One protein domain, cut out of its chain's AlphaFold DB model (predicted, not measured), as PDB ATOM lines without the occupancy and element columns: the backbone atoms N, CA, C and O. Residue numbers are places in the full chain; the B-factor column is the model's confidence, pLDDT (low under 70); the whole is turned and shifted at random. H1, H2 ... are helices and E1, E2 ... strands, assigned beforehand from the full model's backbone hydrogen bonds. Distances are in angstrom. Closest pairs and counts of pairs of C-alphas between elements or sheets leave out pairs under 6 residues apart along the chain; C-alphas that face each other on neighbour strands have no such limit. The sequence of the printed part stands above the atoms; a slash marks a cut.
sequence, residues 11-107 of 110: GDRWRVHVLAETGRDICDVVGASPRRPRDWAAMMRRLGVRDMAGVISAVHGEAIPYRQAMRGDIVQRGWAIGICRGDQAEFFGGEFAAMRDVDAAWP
ATOM      1  N   GLY A  11      23.996  34.175 -46.121       86.06
ATOM      2  CA  GLY A  11      22.553  34.164 -46.376       86.06
ATOM      3  C   GLY A  11      22.132  34.749 -47.733       86.06
ATOM      4  O   GLY A  11      21.171  34.262 -48.313       86.06
ATOM      5  N   ASP A  12      22.859  35.730 -48.284       89.19
ATOM      6  CA  ASP A  12      22.561  36.258 -49.625       89.19
ATOM      7  C   ASP A  12      22.924  35.231 -50.702       89.19
ATOM      8  O   ASP A  12      22.145  34.985 -51.621       89.19
ATOM      9  N   ARG A  13      24.087  34.581 -50.568       90.00
ATOM     10  CA  ARG A  13      24.498  33.514 -51.493       90.00
ATOM     11  C   ARG A  13      23.606  32.276 -51.354       90.00
ATOM     12  O   ARG A  13      23.228  31.691 -52.365       90.00
ATOM     13  N   TRP A  14      23.192  31.941 -50.130       92.25
ATOM     14  CA  TRP A  14      22.186  30.911 -49.863       92.25
ATOM     15  C   TRP A  14      20.864  31.217 -50.570       92.25
ATOM     16  O   TRP A  14      20.356  30.360 -51.290       92.25
ATOM     17  N   ARG A  15      20.347  32.447 -50.441       93.19
ATOM     18  CA  ARG A  15      19.143  32.899 -51.149       93.19
ATOM     19  C   ARG A  15      19.284  32.748 -52.656       93.19
ATOM     20  O   ARG A  15      18.406  32.158 -53.272       93.19
ATOM     21  N   VAL A  16      20.367  33.267 -53.240       93.19
ATOM     22  CA  VAL A  16      20.606  33.207 -54.692       93.19
ATOM     23  C   VAL A  16      20.629  31.762 -55.183       93.19
ATOM     24  O   VAL A  16      19.985  31.457 -56.182       93.19
ATOM     25  N   HIS A  17      21.323  30.874 -54.467       93.25
ATOM     26  CA  HIS A  17      21.383  29.453 -54.808       93.25
ATOM     27  C   HIS A  17      20.003  28.789 -54.752       93.25
ATOM     28  O   HIS A  17      19.577  28.179 -55.726       93.25
ATOM     29  N   VAL A  18      19.266  28.956 -53.648       93.94
ATOM     30  CA  VAL A  18      17.932  28.348 -53.502       93.94
ATOM     31  C   VAL A  18      16.957  28.892 -54.546       93.94
ATOM     32  O   VAL A  18      16.222  28.112 -55.150       93.94
ATOM     33  N   LEU A  19      16.986  30.200 -54.805       94.50
ATOM     34  CA  LEU A  19      16.146  30.831 -55.820       94.50
ATOM     35  C   LEU A  19      16.460  30.297 -57.223       94.50
ATOM     36  O   LEU A  19      15.537  30.024 -57.981       94.50
ATOM     37  N   ALA A  20      17.739  30.118 -57.561       93.88
ATOM     38  CA  ALA A  20      18.145  29.583 -58.858       93.88
ATOM     39  C   ALA A  20      17.729  28.114 -59.050       93.88
ATOM     40  O   ALA A  20      17.292  27.745 -60.136       93.88
ATOM     41  N   GLU A  21      17.845  27.290 -58.007       93.81
ATOM     42  CA  GLU A  21      17.580  25.847 -58.090       93.81
ATOM     43  C   GLU A  21      16.094  25.482 -57.945       93.81
ATOM     44  O   GLU A  21      15.663  24.458 -58.470       93.81
ATOM     45  N   THR A  22      15.300  26.293 -57.233       92.38
ATOM     46  CA  THR A  22      13.895  25.957 -56.900       92.38
ATOM     47  C   THR A  22      12.876  27.002 -57.329       92.38
ATOM     48  O   THR A  22      11.675  26.769 -57.227       92.38
ATOM     49  N   GLY A  23      13.315  28.193 -57.744       93.44
ATOM     50  CA  GLY A  23      12.426  29.333 -57.969       93.44
ATOM     51  C   GLY A  23      11.822  29.927 -56.690       93.44
ATOM     52  O   GLY A  23      11.055  30.885 -56.776       93.44
ATOM     53  N   ARG A  24      12.161  29.403 -55.503       93.19
ATOM     54  CA  ARG A  24      11.646  29.879 -54.215       93.19
ATOM     55  C   ARG A  24      12.597  30.885 -53.581       93.19
ATOM     56  O   ARG A  24      13.785  30.610 -53.413       93.19
ATOM     57  N   ASP A  25      12.067  32.024 -53.154       94.25
ATOM     58  CA  ASP A  25      12.840  32.993 -52.388       94.25
ATOM     59  C   ASP A  25      12.779  32.660 -50.892       94.25
ATOM     60  O   ASP A  25      11.730  32.724 -50.254       94.25
ATOM     61  N   ILE A  26      13.922  32.315 -50.294       94.06
ATOM     62  CA  ILE A  26      13.977  32.015 -48.856       94.06
ATOM     63  C   ILE A  26      13.582  33.222 -47.998       94.06
ATOM     64  O   ILE A  26      13.154  33.037 -46.858       94.06
ATOM     65  N   CYS A  27      13.710  34.446 -48.527       94.38
ATOM     66  CA  CYS A  27      13.307  35.660 -47.827       94.38
ATOM     67  C   CYS A  27      11.801  35.713 -47.546       94.38
ATOM     68  O   CYS A  27      11.410  36.396 -46.601       94.38
ATOM     69  N   ASP A  28      10.977  34.944 -48.260       94.50
ATOM     70  CA  ASP A  28       9.548  34.807 -47.950       94.50
ATOM     71  C   ASP A  28       9.320  34.106 -46.597       94.50
ATOM     72  O   ASP A  28       8.309  34.325 -45.931       94.50
ATOM     73  N   VAL A  29      10.296  33.312 -46.140       94.19
ATOM     74  CA  VAL A  29      10.285  32.619 -44.844       94.19
ATOM     75  C   VAL A  29      11.118  33.389 -43.815       94.19
ATOM     76  O   VAL A  29      10.632  33.814 -42.757       94.19
ATOM     77  N   VAL A  30      12.401  33.605 -44.117       92.88
ATOM     78  CA  VAL A  30      13.378  34.160 -43.165       92.88
ATOM     79  C   VAL A  30      13.421  35.684 -43.161       92.88
ATOM     80  O   VAL A  30      14.069  36.269 -42.298       92.88
ATOM     81  N   GLY A  31      12.639  36.358 -44.005       92.38
ATOM     82  CA  GLY A  31      12.702  37.810 -44.157       92.38
ATOM     83  C   GLY A  31      14.004  38.258 -44.825       92.38
ATOM     84  O   GLY A  31      14.779  37.452 -45.338       92.38
ATOM     85  N   ALA A  32      14.258  39.567 -44.825       89.62
ATOM     86  CA  ALA A  32      15.485  40.114 -45.395       89.62
ATOM     87  C   ALA A  32      16.735  39.609 -44.652       89.62
ATOM     88  O   ALA A  32      16.740  39.528 -43.421       89.62
ATOM     89  N   SER A  33      17.813  39.347 -45.401       86.81
ATOM     90  CA  SER A  33      19.109  38.970 -44.832       86.81
ATOM     91  C   SER A  33      19.554  39.981 -43.765       86.81
ATOM     92  O   SER A  33      19.632  41.183 -44.057       86.81
ATOM     93  N   PRO A  34      19.877  39.530 -42.542       88.00
ATOM     94  CA  PRO A  34      20.274  40.422 -41.463       88.00
ATOM     95  C   PRO A  34      21.608  41.103 -41.774       88.00
ATOM     96  O   PRO A  34      22.522  40.497 -42.333       88.00
ATOM     97  N   ARG A  35      21.731  42.382 -41.400       87.38
ATOM     98  CA  ARG A  35      22.942  43.191 -41.644       87.38
ATOM     99  C   ARG A  35      23.667  43.583 -40.364       87.38
ATOM    100  O   ARG A  35      24.706  44.235 -40.428       87.38
ATOM    101  N   ARG A  36      23.091  43.245 -39.209       87.69
ATOM    102  CA  ARG A  36      23.614  43.518 -37.867       87.69
ATOM    103  C   ARG A  36      23.179  42.402 -36.908       87.69
ATOM    104  O   ARG A  36      22.122  41.804 -37.128       87.69
ATOM    105  N   PRO A  37      23.880  42.198 -35.776       87.81
ATOM    106  CA  PRO A  37      23.519  41.176 -34.787       87.81
ATOM    107  C   PRO A  37      22.068  41.257 -34.290       87.81
ATOM    108  O   PRO A  37      21.409  40.237 -34.100       87.81
ATOM    109  N   ARG A  38      21.540  42.475 -34.111       91.69
ATOM    110  CA  ARG A  38      20.151  42.684 -33.674       91.69
ATOM    111  C   ARG A  38      19.126  42.168 -34.690       91.69
ATOM    112  O   ARG A  38      18.080  41.673 -34.288       91.69
ATOM    113  N   ASP A  39      19.436  42.268 -35.984       91.56
ATOM    114  CA  ASP A  39      18.547  41.830 -37.059       91.56
ATOM    115  C   ASP A  39      18.523  40.293 -37.094       91.56
ATOM    116  O   ASP A  39      17.459  39.690 -37.211       91.56
ATOM    117  N   TRP A  40      19.686  39.657 -36.882       90.56
ATOM    118  CA  TRP A  40      19.810  38.203 -36.729       90.56
ATOM    119  C   TRP A  40      19.005  37.691 -35.525       90.56
ATOM    120  O   TRP A  40      18.203  36.767 -35.655       90.56
ATOM    121  N   ALA A  41      19.144  38.335 -34.362       92.81
ATOM    122  CA  ALA A  41      18.381  37.980 -33.165       92.81
ATOM    123  C   ALA A  41      16.863  38.151 -33.360       92.81
ATOM    124  O   ALA A  41      16.084  37.292 -32.944       92.81
ATOM    125  N   ALA A  42      16.432  39.235 -34.015       94.88
ATOM    126  CA  ALA A  42      15.025  39.465 -34.336       94.88
ATOM    127  C   ALA A  42      14.474  38.399 -35.296       94.88
ATOM    128  O   ALA A  42      13.368  37.897 -35.083       94.88
ATOM    129  N   MET A  43      15.254  38.013 -36.310       95.44
ATOM    130  CA  MET A  43      14.902  36.944 -37.241       95.44
ATOM    131  C   MET A  43      14.744  35.600 -36.523       95.44
ATOM    132  O   MET A  43      13.689  34.981 -36.643       95.44
ATOM    133  N   MET A  44      15.732  35.182 -35.723       95.62
ATOM    134  CA  MET A  44      15.652  33.936 -34.947       95.62
ATOM    135  C   MET A  44      14.435  33.921 -34.016       95.62
ATOM    136  O   MET A  44      13.697  32.940 -33.977       95.62
ATOM    137  N   ARG A  45      14.169  35.036 -33.320       96.81
ATOM    138  CA  ARG A  45      12.994  35.170 -32.448       96.81
ATOM    139  C   ARG A  45      11.683  35.020 -33.220       96.81
ATOM    140  O   ARG A  45      10.785  34.348 -32.727       96.81
ATOM    141  N   ARG A  46      11.564  35.637 -34.402       96.62
ATOM    142  CA  ARG A  46      10.366  35.524 -35.252       96.62
ATOM    143  C   ARG A  46      10.153  34.096 -35.752       96.62
ATOM    144  O   ARG A  46       9.014  33.656 -35.819       96.62
ATOM    145  N   LEU A  47      11.235  33.396 -36.083       96.44
ATOM    146  CA  LEU A  47      11.202  32.001 -36.528       96.44
ATOM    147  C   LEU A  47      11.042  31.001 -35.368       96.44
ATOM    148  O   LEU A  47      10.775  29.833 -35.614       96.44
ATOM    149  N   GLY A  48      11.201  31.433 -34.111       97.06
ATOM    150  CA  GLY A  48      11.134  30.553 -32.940       97.06
ATOM    151  C   GLY A  48      12.353  29.636 -32.774       97.06
ATOM    152  O   GLY A  48      12.261  28.615 -32.099       97.06
ATOM    153  N   VAL A  49      13.495  29.994 -33.367       96.06
ATOM    154  CA  VAL A  49      14.719  29.173 -33.406       96.06
ATOM    155  C   VAL A  49      15.851  29.807 -32.597       96.06
ATOM    156  O   VAL A  49      15.764  30.967 -32.190       96.06
ATOM    157  N   ARG A  50      16.914  29.041 -32.319       93.56
ATOM    158  CA  ARG A  50      18.022  29.469 -31.439       93.56
ATOM    159  C   ARG A  50      19.397  29.474 -32.099       93.56
ATOM    160  O   ARG A  50      20.334  30.018 -31.521       93.56
ATOM    161  N   ASP A  51      19.520  28.884 -33.280       92.12
ATOM    162  CA  ASP A  51      20.788  28.688 -33.970       92.12
ATOM    163  C   ASP A  51      20.611  28.690 -35.496       92.12
ATOM    164  O   ASP A  51      19.505  28.818 -36.028       92.12
ATOM    165  N   MET A  52      21.739  28.586 -36.202       91.12
ATOM    166  CA  MET A  52      21.780  28.548 -37.662       91.12
ATOM    167  C   MET A  52      21.031  27.336 -38.231       91.12
ATOM    168  O   MET A  52      20.286  27.487 -39.196       91.12
ATOM    169  N   ALA A  53      21.183  26.157 -37.621       94.62
ATOM    170  CA  ALA A  53      20.519  24.937 -38.070       94.62
ATOM    171  C   ALA A  53      18.992  25.087 -38.042       94.62
ATOM    172  O   ALA A  53      18.321  24.724 -39.006       94.62
ATOM    173  N   GLY A  54      18.441  25.702 -36.994       95.69
ATOM    174  CA  GLY A  54      17.019  26.017 -36.910       95.69
ATOM    175  C   GLY A  54      16.564  26.997 -37.994       95.69
ATOM    176  O   GLY A  54      15.500  26.807 -38.576       95.69
ATOM    177  N   VAL A  55      17.372  28.009 -38.331       94.69
ATOM    178  CA  VAL A  55      17.050  28.938 -39.435       94.69
ATOM    179  C   VAL A  55      17.029  28.219 -40.786       94.69
ATOM    180  O   VAL A  55      16.106  28.433 -41.568       94.69
ATOM    181  N   ILE A  56      18.010  27.353 -41.061       95.19
ATOM    182  CA  ILE A  56      18.039  26.556 -42.297       95.19
ATOM    183  C   ILE A  56      16.835  25.605 -42.329       95.19
ATOM    184  O   ILE A  56      16.149  25.510 -43.350       95.19
ATOM    185  N   SER A  57      16.515  24.982 -41.194       96.38
ATOM    186  CA  SER A  57      15.401  24.038 -41.084       96.38
ATOM    187  C   SER A  57      14.035  24.702 -41.242       96.38
ATOM    188  O   SER A  57      13.133  24.117 -41.830       96.38
ATOM    189  N   ALA A  58      13.881  25.960 -40.818       95.69
ATOM    190  CA  ALA A  58      12.660  26.725 -41.069       95.69
ATOM    191  C   ALA A  58      12.357  26.881 -42.574       95.69
ATOM    192  O   ALA A  58      11.202  27.055 -42.950       95.69
ATOM    193  N   VAL A  59      13.383  26.817 -43.432       94.75
ATOM    194  CA  VAL A  59      13.252  26.921 -44.893       94.75
ATOM    195  C   VAL A  59      13.130  25.550 -45.556       94.75
ATOM    196  O   VAL A  59      12.318  25.381 -46.467       94.75
ATOM    197  N   HIS A  60      13.954  24.582 -45.153       94.94
ATOM    198  CA  HIS A  60      14.123  23.313 -45.882       94.94
ATOM    199  C   HIS A  60      13.519  22.091 -45.180       94.94
ATOM    200  O   HIS A  60      13.523  21.003 -45.749       94.94
ATOM    201  N   GLY A  61      12.975  22.254 -43.975       94.69
ATOM    202  CA  GLY A  61      12.539  21.146 -43.127       94.69
ATOM    203  C   GLY A  61      13.693  20.542 -42.326       94.69
ATOM    204  O   GLY A  61      14.703  21.192 -42.078       94.69
ATOM    205  N   GLU A  62      13.536  19.298 -41.887       94.25
ATOM    206  CA  GLU A  62      14.529  18.635 -41.037       94.25
ATOM    207  C   GLU A  62      15.833  18.324 -41.781       94.25
ATOM    208  O   GLU A  62      15.844  18.020 -42.977       94.25
ATOM    209  N   ALA A  63      16.940  18.369 -41.040       95.94
ATOM    210  CA  ALA A  63      18.242  17.982 -41.559       95.94
ATOM    211  C   ALA A  63      18.294  16.480 -41.884       95.94
ATOM    212  O   ALA A  63      17.738  15.640 -41.174       95.94
ATOM    213  N   ILE A  64      19.050  16.140 -42.923       95.00
ATOM    214  CA  ILE A  64      19.412  14.772 -43.284       95.00
ATOM    215  C   ILE A  64      20.874  14.486 -42.908       95.00
ATOM    216  O   ILE A  64      21.698  15.404 -42.829       95.00
ATOM    217  N   PRO A  65      21.249  13.208 -42.710       91.44
ATOM    218  CA  PRO A  65      22.650  12.834 -42.557       91.44
ATOM    219  C   PRO A  65      23.474  13.280 -43.769       91.44
ATOM    220  O   PRO A  65      23.078  13.029 -44.905       91.44
ATOM    221  N   TYR A  66      24.671  13.838 -43.552       89.44
ATOM    222  CA  TYR A  66      25.523  14.355 -44.638       89.44
ATOM    223  C   TYR A  66      25.832  13.314 -45.731       89.44
ATOM    224  O   TYR A  66      26.053  13.666 -46.883       89.44
ATOM    225  N   ARG A  67      25.828  12.017 -45.388       90.44
ATOM    226  CA  ARG A  67      26.051  10.907 -46.334       90.44
ATOM    227  C   ARG A  67      24.911  10.722 -47.337       90.44
ATOM    228  O   ARG A  67      25.093  10.012 -48.317       90.44
ATOM    229  N   GLN A  68      23.744  11.292 -47.053       93.44
ATOM    230  CA  GLN A  68      22.569  11.273 -47.922       93.44
ATOM    231  C   GLN A  68      22.452  12.555 -48.753       93.44
ATOM    232  O   GLN A  68      21.601  12.617 -49.635       93.44
ATOM    233  N   ALA A  69      23.289  13.562 -48.483       94.31
ATOM    234  CA  ALA A  69      23.258  14.820 -49.207       94.31
ATOM    235  C   ALA A  69      23.619  14.602 -50.678       94.31
ATOM    236  O   ALA A  69      24.622  13.964 -51.012       94.31
ATOM    237  N   MET A  70      22.816  15.177 -51.560       94.94
ATOM    238  CA  MET A  70      23.041  15.184 -52.994       94.94
ATOM    239  C   MET A  70      23.683  16.496 -53.430       94.94
ATOM    240  O   MET A  70      23.629  17.517 -52.743       94.94
ATOM    241  N   ARG A  71      24.308  16.487 -54.611       95.06
ATOM    242  CA  ARG A  71      24.865  17.707 -55.195       95.06
ATOM    243  C   ARG A  71      23.766  18.763 -55.327       95.06
ATOM    244  O   ARG A  71      22.746  18.516 -55.961       95.06
ATOM    245  N   GLY A  72      24.038  19.948 -54.795       94.19
ATOM    246  CA  GLY A  72      23.095  21.056 -54.741       94.19
ATOM    247  C   GLY A  72      22.558  21.299 -53.338       94.19
ATOM    248  O   GLY A  72      22.333  22.460 -53.025       94.19
ATOM    249  N   ASP A  73      22.447  20.271 -52.491       96.31
ATOM    250  CA  ASP A  73      21.874  20.382 -51.145       96.31
ATOM    251  C   ASP A  73      22.596  21.406 -50.271       96.31
ATOM    252  O   ASP A  73      23.804  21.636 -50.402       96.31
ATOM    253  N   ILE A  74      21.846  22.009 -49.352       96.62
ATOM    254  CA  ILE A  74      22.393  22.979 -48.406       96.62
ATOM    255  C   ILE A  74      23.150  22.229 -47.326       96.62
ATOM    256  O   ILE A  74      22.663  21.241 -46.790       96.62
ATOM    257  N   VAL A  75      24.332  22.714 -46.968       96.38
ATOM    258  CA  VAL A  75      25.132  22.136 -45.886       96.38
ATOM    259  C   VAL A  75      25.576  23.206 -44.907       96.38
ATOM    260  O   VAL A  75      25.670  24.386 -45.248       96.38
ATOM    261  N   GLN A  76      25.860  22.788 -43.679       94.69
ATOM    262  CA  GLN A  76      26.278  23.673 -42.601       94.69
ATOM    263  C   GLN A  76      27.512  23.120 -41.893       94.69
ATOM    264  O   GLN A  76      27.646  21.914 -41.687       94.69
ATOM    265  N   ARG A  77      28.400  24.032 -41.494       92.06
ATOM    266  CA  ARG A  77      29.512  23.770 -40.581       92.06
ATOM    267  C   ARG A  77      29.696  24.968 -39.656       92.06
ATOM    268  O   ARG A  77      30.044  26.058 -40.110       92.06
ATOM    269  N   GLY A  78      29.445  24.798 -38.363       88.44
ATOM    270  CA  GLY A  78      29.409  25.891 -37.395       88.44
ATOM    271  C   GLY A  78      28.430  26.982 -37.835       88.44
ATOM    272  O   GLY A  78      27.235  26.743 -37.962       88.44
ATOM    273  N   TRP A  79      28.928  28.184 -38.112       85.81
ATOM    274  CA  TRP A  79      28.105  29.298 -38.608       85.81
ATOM    275  C   TRP A  79      28.159  29.476 -40.134       85.81
ATOM    276  O   TRP A  79      27.542  30.397 -40.669       85.81
ATOM    277  N   ALA A  80      28.897  28.617 -40.843       88.75
ATOM    278  CA  ALA A  80      29.023  28.668 -42.290       88.75
ATOM    279  C   ALA A  80      27.917  27.850 -42.968       88.75
ATOM    280  O   ALA A  80      27.634  26.719 -42.573       88.75
ATOM    281  N   ILE A  81      27.338  28.426 -44.021       92.56
ATOM    282  CA  ILE A  81      26.391  27.767 -44.928       92.56
ATOM    283  C   ILE A  81      27.113  27.528 -46.255       92.56
ATOM    284  O   ILE A  81      27.898  28.374 -46.702       92.56
ATOM    285  N   GLY A  82      26.853  26.387 -46.874       94.31
ATOM    286  CA  GLY A  82      27.422  26.007 -48.155       94.31
ATOM    287  C   GLY A  82      26.500  25.126 -48.983       94.31
ATOM    288  O   GLY A  82      25.324  24.943 -48.666       94.31
ATOM    289  N   ILE A  83      27.077  24.574 -50.045       95.38
ATOM    290  CA  ILE A  83      26.432  23.696 -51.013       95.38
ATOM    291  C   ILE A  83      27.215  22.387 -51.091       95.38
ATOM    292  O   ILE A  83      28.441  22.391 -51.234       95.38
ATOM    293  N   CYS A  84      26.514  21.258 -51.069       95.94
ATOM    294  CA  CYS A  84      27.096  19.964 -51.391       95.94
ATOM    295  C   CYS A  84      27.495  19.920 -52.877       95.94
ATOM    296  O   CYS A  84      26.681  20.144 -53.777       95.94
ATOM    297  N   ARG A  85      28.759  19.606 -53.162       95.19
ATOM    298  CA  ARG A  85      29.302  19.446 -54.520       95.19
ATOM    299  C   ARG A  85      29.549  17.987 -54.907       95.19
ATOM    300  O   ARG A  85      30.038  17.755 -56.012       95.19
ATOM    301  N   GLY A  86      29.162  17.031 -54.061       92.12
ATOM    302  CA  GLY A  86      29.502  15.611 -54.167       92.12
ATOM    303  C   GLY A  86      30.344  15.218 -52.960       92.12
ATOM    304  O   GLY A  86      29.845  15.233 -51.844       92.12
ATOM    305  N   ASP A  87      31.636  14.965 -53.158       92.06
ATOM    306  CA  ASP A  87      32.548  14.582 -52.065       92.06
ATOM    307  C   ASP A  87      33.000  15.765 -51.185       92.06
ATOM    308  O   ASP A  87      33.619  15.586 -50.129       92.06
ATOM    309  N   GLN A  88      32.688  16.991 -51.608       96.12
ATOM    310  CA  GLN A  88      33.070  18.232 -50.941       96.12
ATOM    311  C   GLN A  88      31.869  19.150 -50.715       96.12
ATOM    312  O   GLN A  88      30.911  19.145 -51.487       96.12
ATOM    313  N   ALA A  89      31.969  19.976 -49.682       94.69
ATOM    314  CA  ALA A  89      31.097  21.104 -49.410       94.69
ATOM    315  C   ALA A  89      31.802  22.402 -49.819       94.69
ATOM    316  O   ALA A  89      32.920  22.654 -49.372       94.69
ATOM    317  N   GLU A  90      31.149  23.224 -50.638       94.62
ATOM    318  CA  GLU A  90      31.592  24.585 -50.954       94.62
ATOM    319  C   GLU A  90      30.835  25.574 -50.068       94.62
ATOM    320  O   GLU A  90      29.620  25.720 -50.192       94.62
ATOM    321  N   PHE A  91      31.534  26.268 -49.179       91.56
ATOM    322  CA  PHE A  91      30.941  27.269 -48.303       91.56
ATOM    323  C   PHE A  91      30.926  28.640 -48.954       91.56
ATOM    324  O   PHE A  91      31.840  29.030 -49.678       91.56
ATOM    325  N   PHE A  92      29.913  29.432 -48.618       80.56
ATOM    326  CA  PHE A  92      29.699  30.757 -49.191       80.56
ATOM    327  C   PHE A  92      30.790  31.799 -48.863       80.56
ATOM    328  O   PHE A  92      30.697  32.921 -49.349       80.56
ATOM    329  N   GLY A  93      31.842  31.432 -48.122       74.44
ATOM    330  CA  GLY A  93      33.094  32.189 -47.973       74.44
ATOM    331  C   GLY A  93      34.203  31.821 -48.976       74.44
ATOM    332  O   GLY A  93      35.288  32.382 -48.895       74.44
ATOM    333  N   GLY A  94      33.952  30.895 -49.912       79.19
ATOM    334  CA  GLY A  94      34.944  30.382 -50.871       79.19
ATOM    335  C   GLY A  94      35.795  29.221 -50.343       79.19
ATOM    336  O   GLY A  94      36.722  28.778 -51.017       79.19
ATOM    337  N   GLU A  95      35.493  28.726 -49.143       87.44
ATOM    338  CA  GLU A  95      36.177  27.584 -48.542       87.44
ATOM    339  C   GLU A  95      35.553  26.264 -48.991       87.44
ATOM    340  O   GLU A  95      34.332  26.140 -49.098       87.44
ATOM    341  N   PHE A  96      36.397  25.254 -49.179       92.81
ATOM    342  CA  PHE A  96      35.972  23.888 -49.447       92.81
ATOM    343  C   PHE A  96      36.327  23.002 -48.256       92.81
ATOM    344  O   PHE A  96      37.439  23.076 -47.733       92.81
ATOM    345  N   ALA A  97      35.401  22.138 -47.847       93.62
ATOM    346  CA  ALA A  97      35.661  21.100 -46.852       93.62
ATOM    347  C   ALA A  97      35.217  19.732 -47.373       93.62
ATOM    348  O   ALA A  97      34.395  19.642 -48.287       93.62
ATOM    349  N   ALA A  98      35.742  18.655 -46.791       95.38
ATOM    350  CA  ALA A  98      35.236  17.324 -47.097       95.38
ATOM    351  C   ALA A  98      33.822  17.162 -46.521       95.38
ATOM    352  O   ALA A  98      33.529  17.663 -45.436       95.38
ATOM    353  N   MET A  99      32.957  16.394 -47.191       94.81
ATOM    354  CA  MET A  99      31.593  16.150 -46.694       94.81
ATOM    355  C   MET A  99      31.540  15.443 -45.332       94.81
ATOM    356  O   MET A  99      30.517  15.459 -44.668       94.81
ATOM    357  N   ARG A 100      32.629  14.823 -44.871       93.06
ATOM    358  CA  ARG A 100      32.696  14.265 -43.509       93.06
ATOM    359  C   ARG A 100      32.844  15.325 -42.409       93.06
ATOM    360  O   ARG A 100      32.681  14.982 -41.246       93.06
ATOM    361  N   ASP A 101      33.185  16.560 -42.779       93.38
ATOM    362  CA  ASP A 101      33.458  17.670 -41.859       93.38
ATOM    363  C   ASP A 101      32.277  18.661 -41.761       93.38
ATOM    364  O   ASP A 101      32.404  19.697 -41.107       93.38
ATOM    365  N   VAL A 102      31.150  18.385 -42.436       94.06
ATOM    366  CA  VAL A 102      29.887  19.135 -42.282       94.06
ATOM    367  C   VAL A 102      29.058  18.565 -41.140       94.06
ATOM    368  O   VAL A 102      28.988  17.352 -40.948       94.06
ATOM    369  N   ASP A 103      28.389  19.462 -40.421       93.06
ATOM    370  CA  ASP A 103      27.577  19.124 -39.255       93.06
ATOM    371  C   ASP A 103      26.211  18.564 -39.673       93.06
ATOM    372  O   ASP A 103      25.707  17.611 -39.081       93.06
ATOM    373  N   ALA A 104      25.614  19.155 -40.711       94.62
ATOM    374  CA  ALA A 104      24.278  18.823 -41.187       94.62
ATOM    375  C   ALA A 104      24.094  19.190 -42.666       94.62
ATOM    376  O   ALA A 104      24.794  20.057 -43.204       94.62
ATOM    377  N   ALA A 105      23.129  18.531 -43.306       96.94
ATOM    378  CA  ALA A 105      22.704  18.810 -44.668       96.94
ATOM    379  C   ALA A 105      21.179  18.919 -44.744       96.94
ATOM    380  O   ALA A 105      20.473  18.295 -43.957       96.94
ATOM    381  N   TRP A 106      20.672  19.685 -45.704       97.31
ATOM    382  CA  TRP A 106      19.252  19.843 -45.980       97.31
ATOM    383  C   TRP A 106      18.998  19.644 -47.468       97.31
ATOM    384  O   TRP A 106      19.643  20.314 -48.285       97.31
ATOM    385  N   PRO A 107      18.055  18.758 -47.821       95.00
ATOM    386  CA  PRO A 107      17.723  18.514 -49.206       95.00
ATOM    387  C   PRO A 107      17.108  19.767 -49.816       95.00
ATOM    388  O   PRO A 107      16.200  20.377 -49.246       95.00
TER     389      PRO A 107
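AT A GLANCE: This is residues 11 to 107 of the 110 residues of an uncharacterized protein of Sphingomonas sp. LH128 (UniProt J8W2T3). A five-stranded antiparallel sheet, curled like part of a barrel, makes one end of the domain; H1 and H4 pack on it, while H2 and H3 lie off it. Four named helices, H1 to H4, precede five named strands in these 97 printed residues; the sheet's order is E4 E3 E2 E1 E5 and the class is mixed. The whole is compact, with a radius of gyration of the C-alphas of 12.7 A, and spans 35 by 26 by 25 A.

HOW THE PARTS SIT: Start at H1, residues 11 to 22: its height over the sheet is 9.4 A, and its closest C-alphas to E2, residues 80 to 84, are Trp 14 and Ile 81, 7.2 A apart. H2, residues 27 to 30, touches H4, residues 52 to 60, closest at the C-alphas of Val 29 and Val 59, 6.4 A. H3, residues 37 to 47, only just touches H4, with 3 pairs of C-alphas within 8 A, the closest Met 44 and Val 55 at 6.9 A. H4 is on the sheet at a height of 9.0 A, over E1, residues 74 to 77, along it at 7 degrees on the local plane. Next comes a meander, each strand the antiparallel neighbour of the one before: E1, E2, E3, residues 88 to 91, and E4, residues 96 to 98. Look for N 82 and O 75 at 2.8 A, N 83 and O 90 at 2.8 A, and N 89 and O 97 at 2.8 A. E5, residues 104 to 106, is antiparallel to E1, with N 106 and O 74 at 2.8 A. Every O i to N i+4 pair is within hydrogen-bond range in H1 and H3, and 4 of 5 in H4; H2 is too short for one.

IN THESE COORDINATES: Find C-alpha 11 at (22.553, 34.164, -46.376); H1 runs 15.9 A from there. H3 spans 15.5 A, H4 12.4 A and E2 12.7 A. E5 ends at C-alpha 106, (19.252, 19.843, -45.980).

THE WHOLE: The farthest C-alphas, Arg 38 and Asp 87, are 35.8 A apart. The printed part has no cut, the link from H4 to E1 is long, and no printed residue is under 70 in pLDDT.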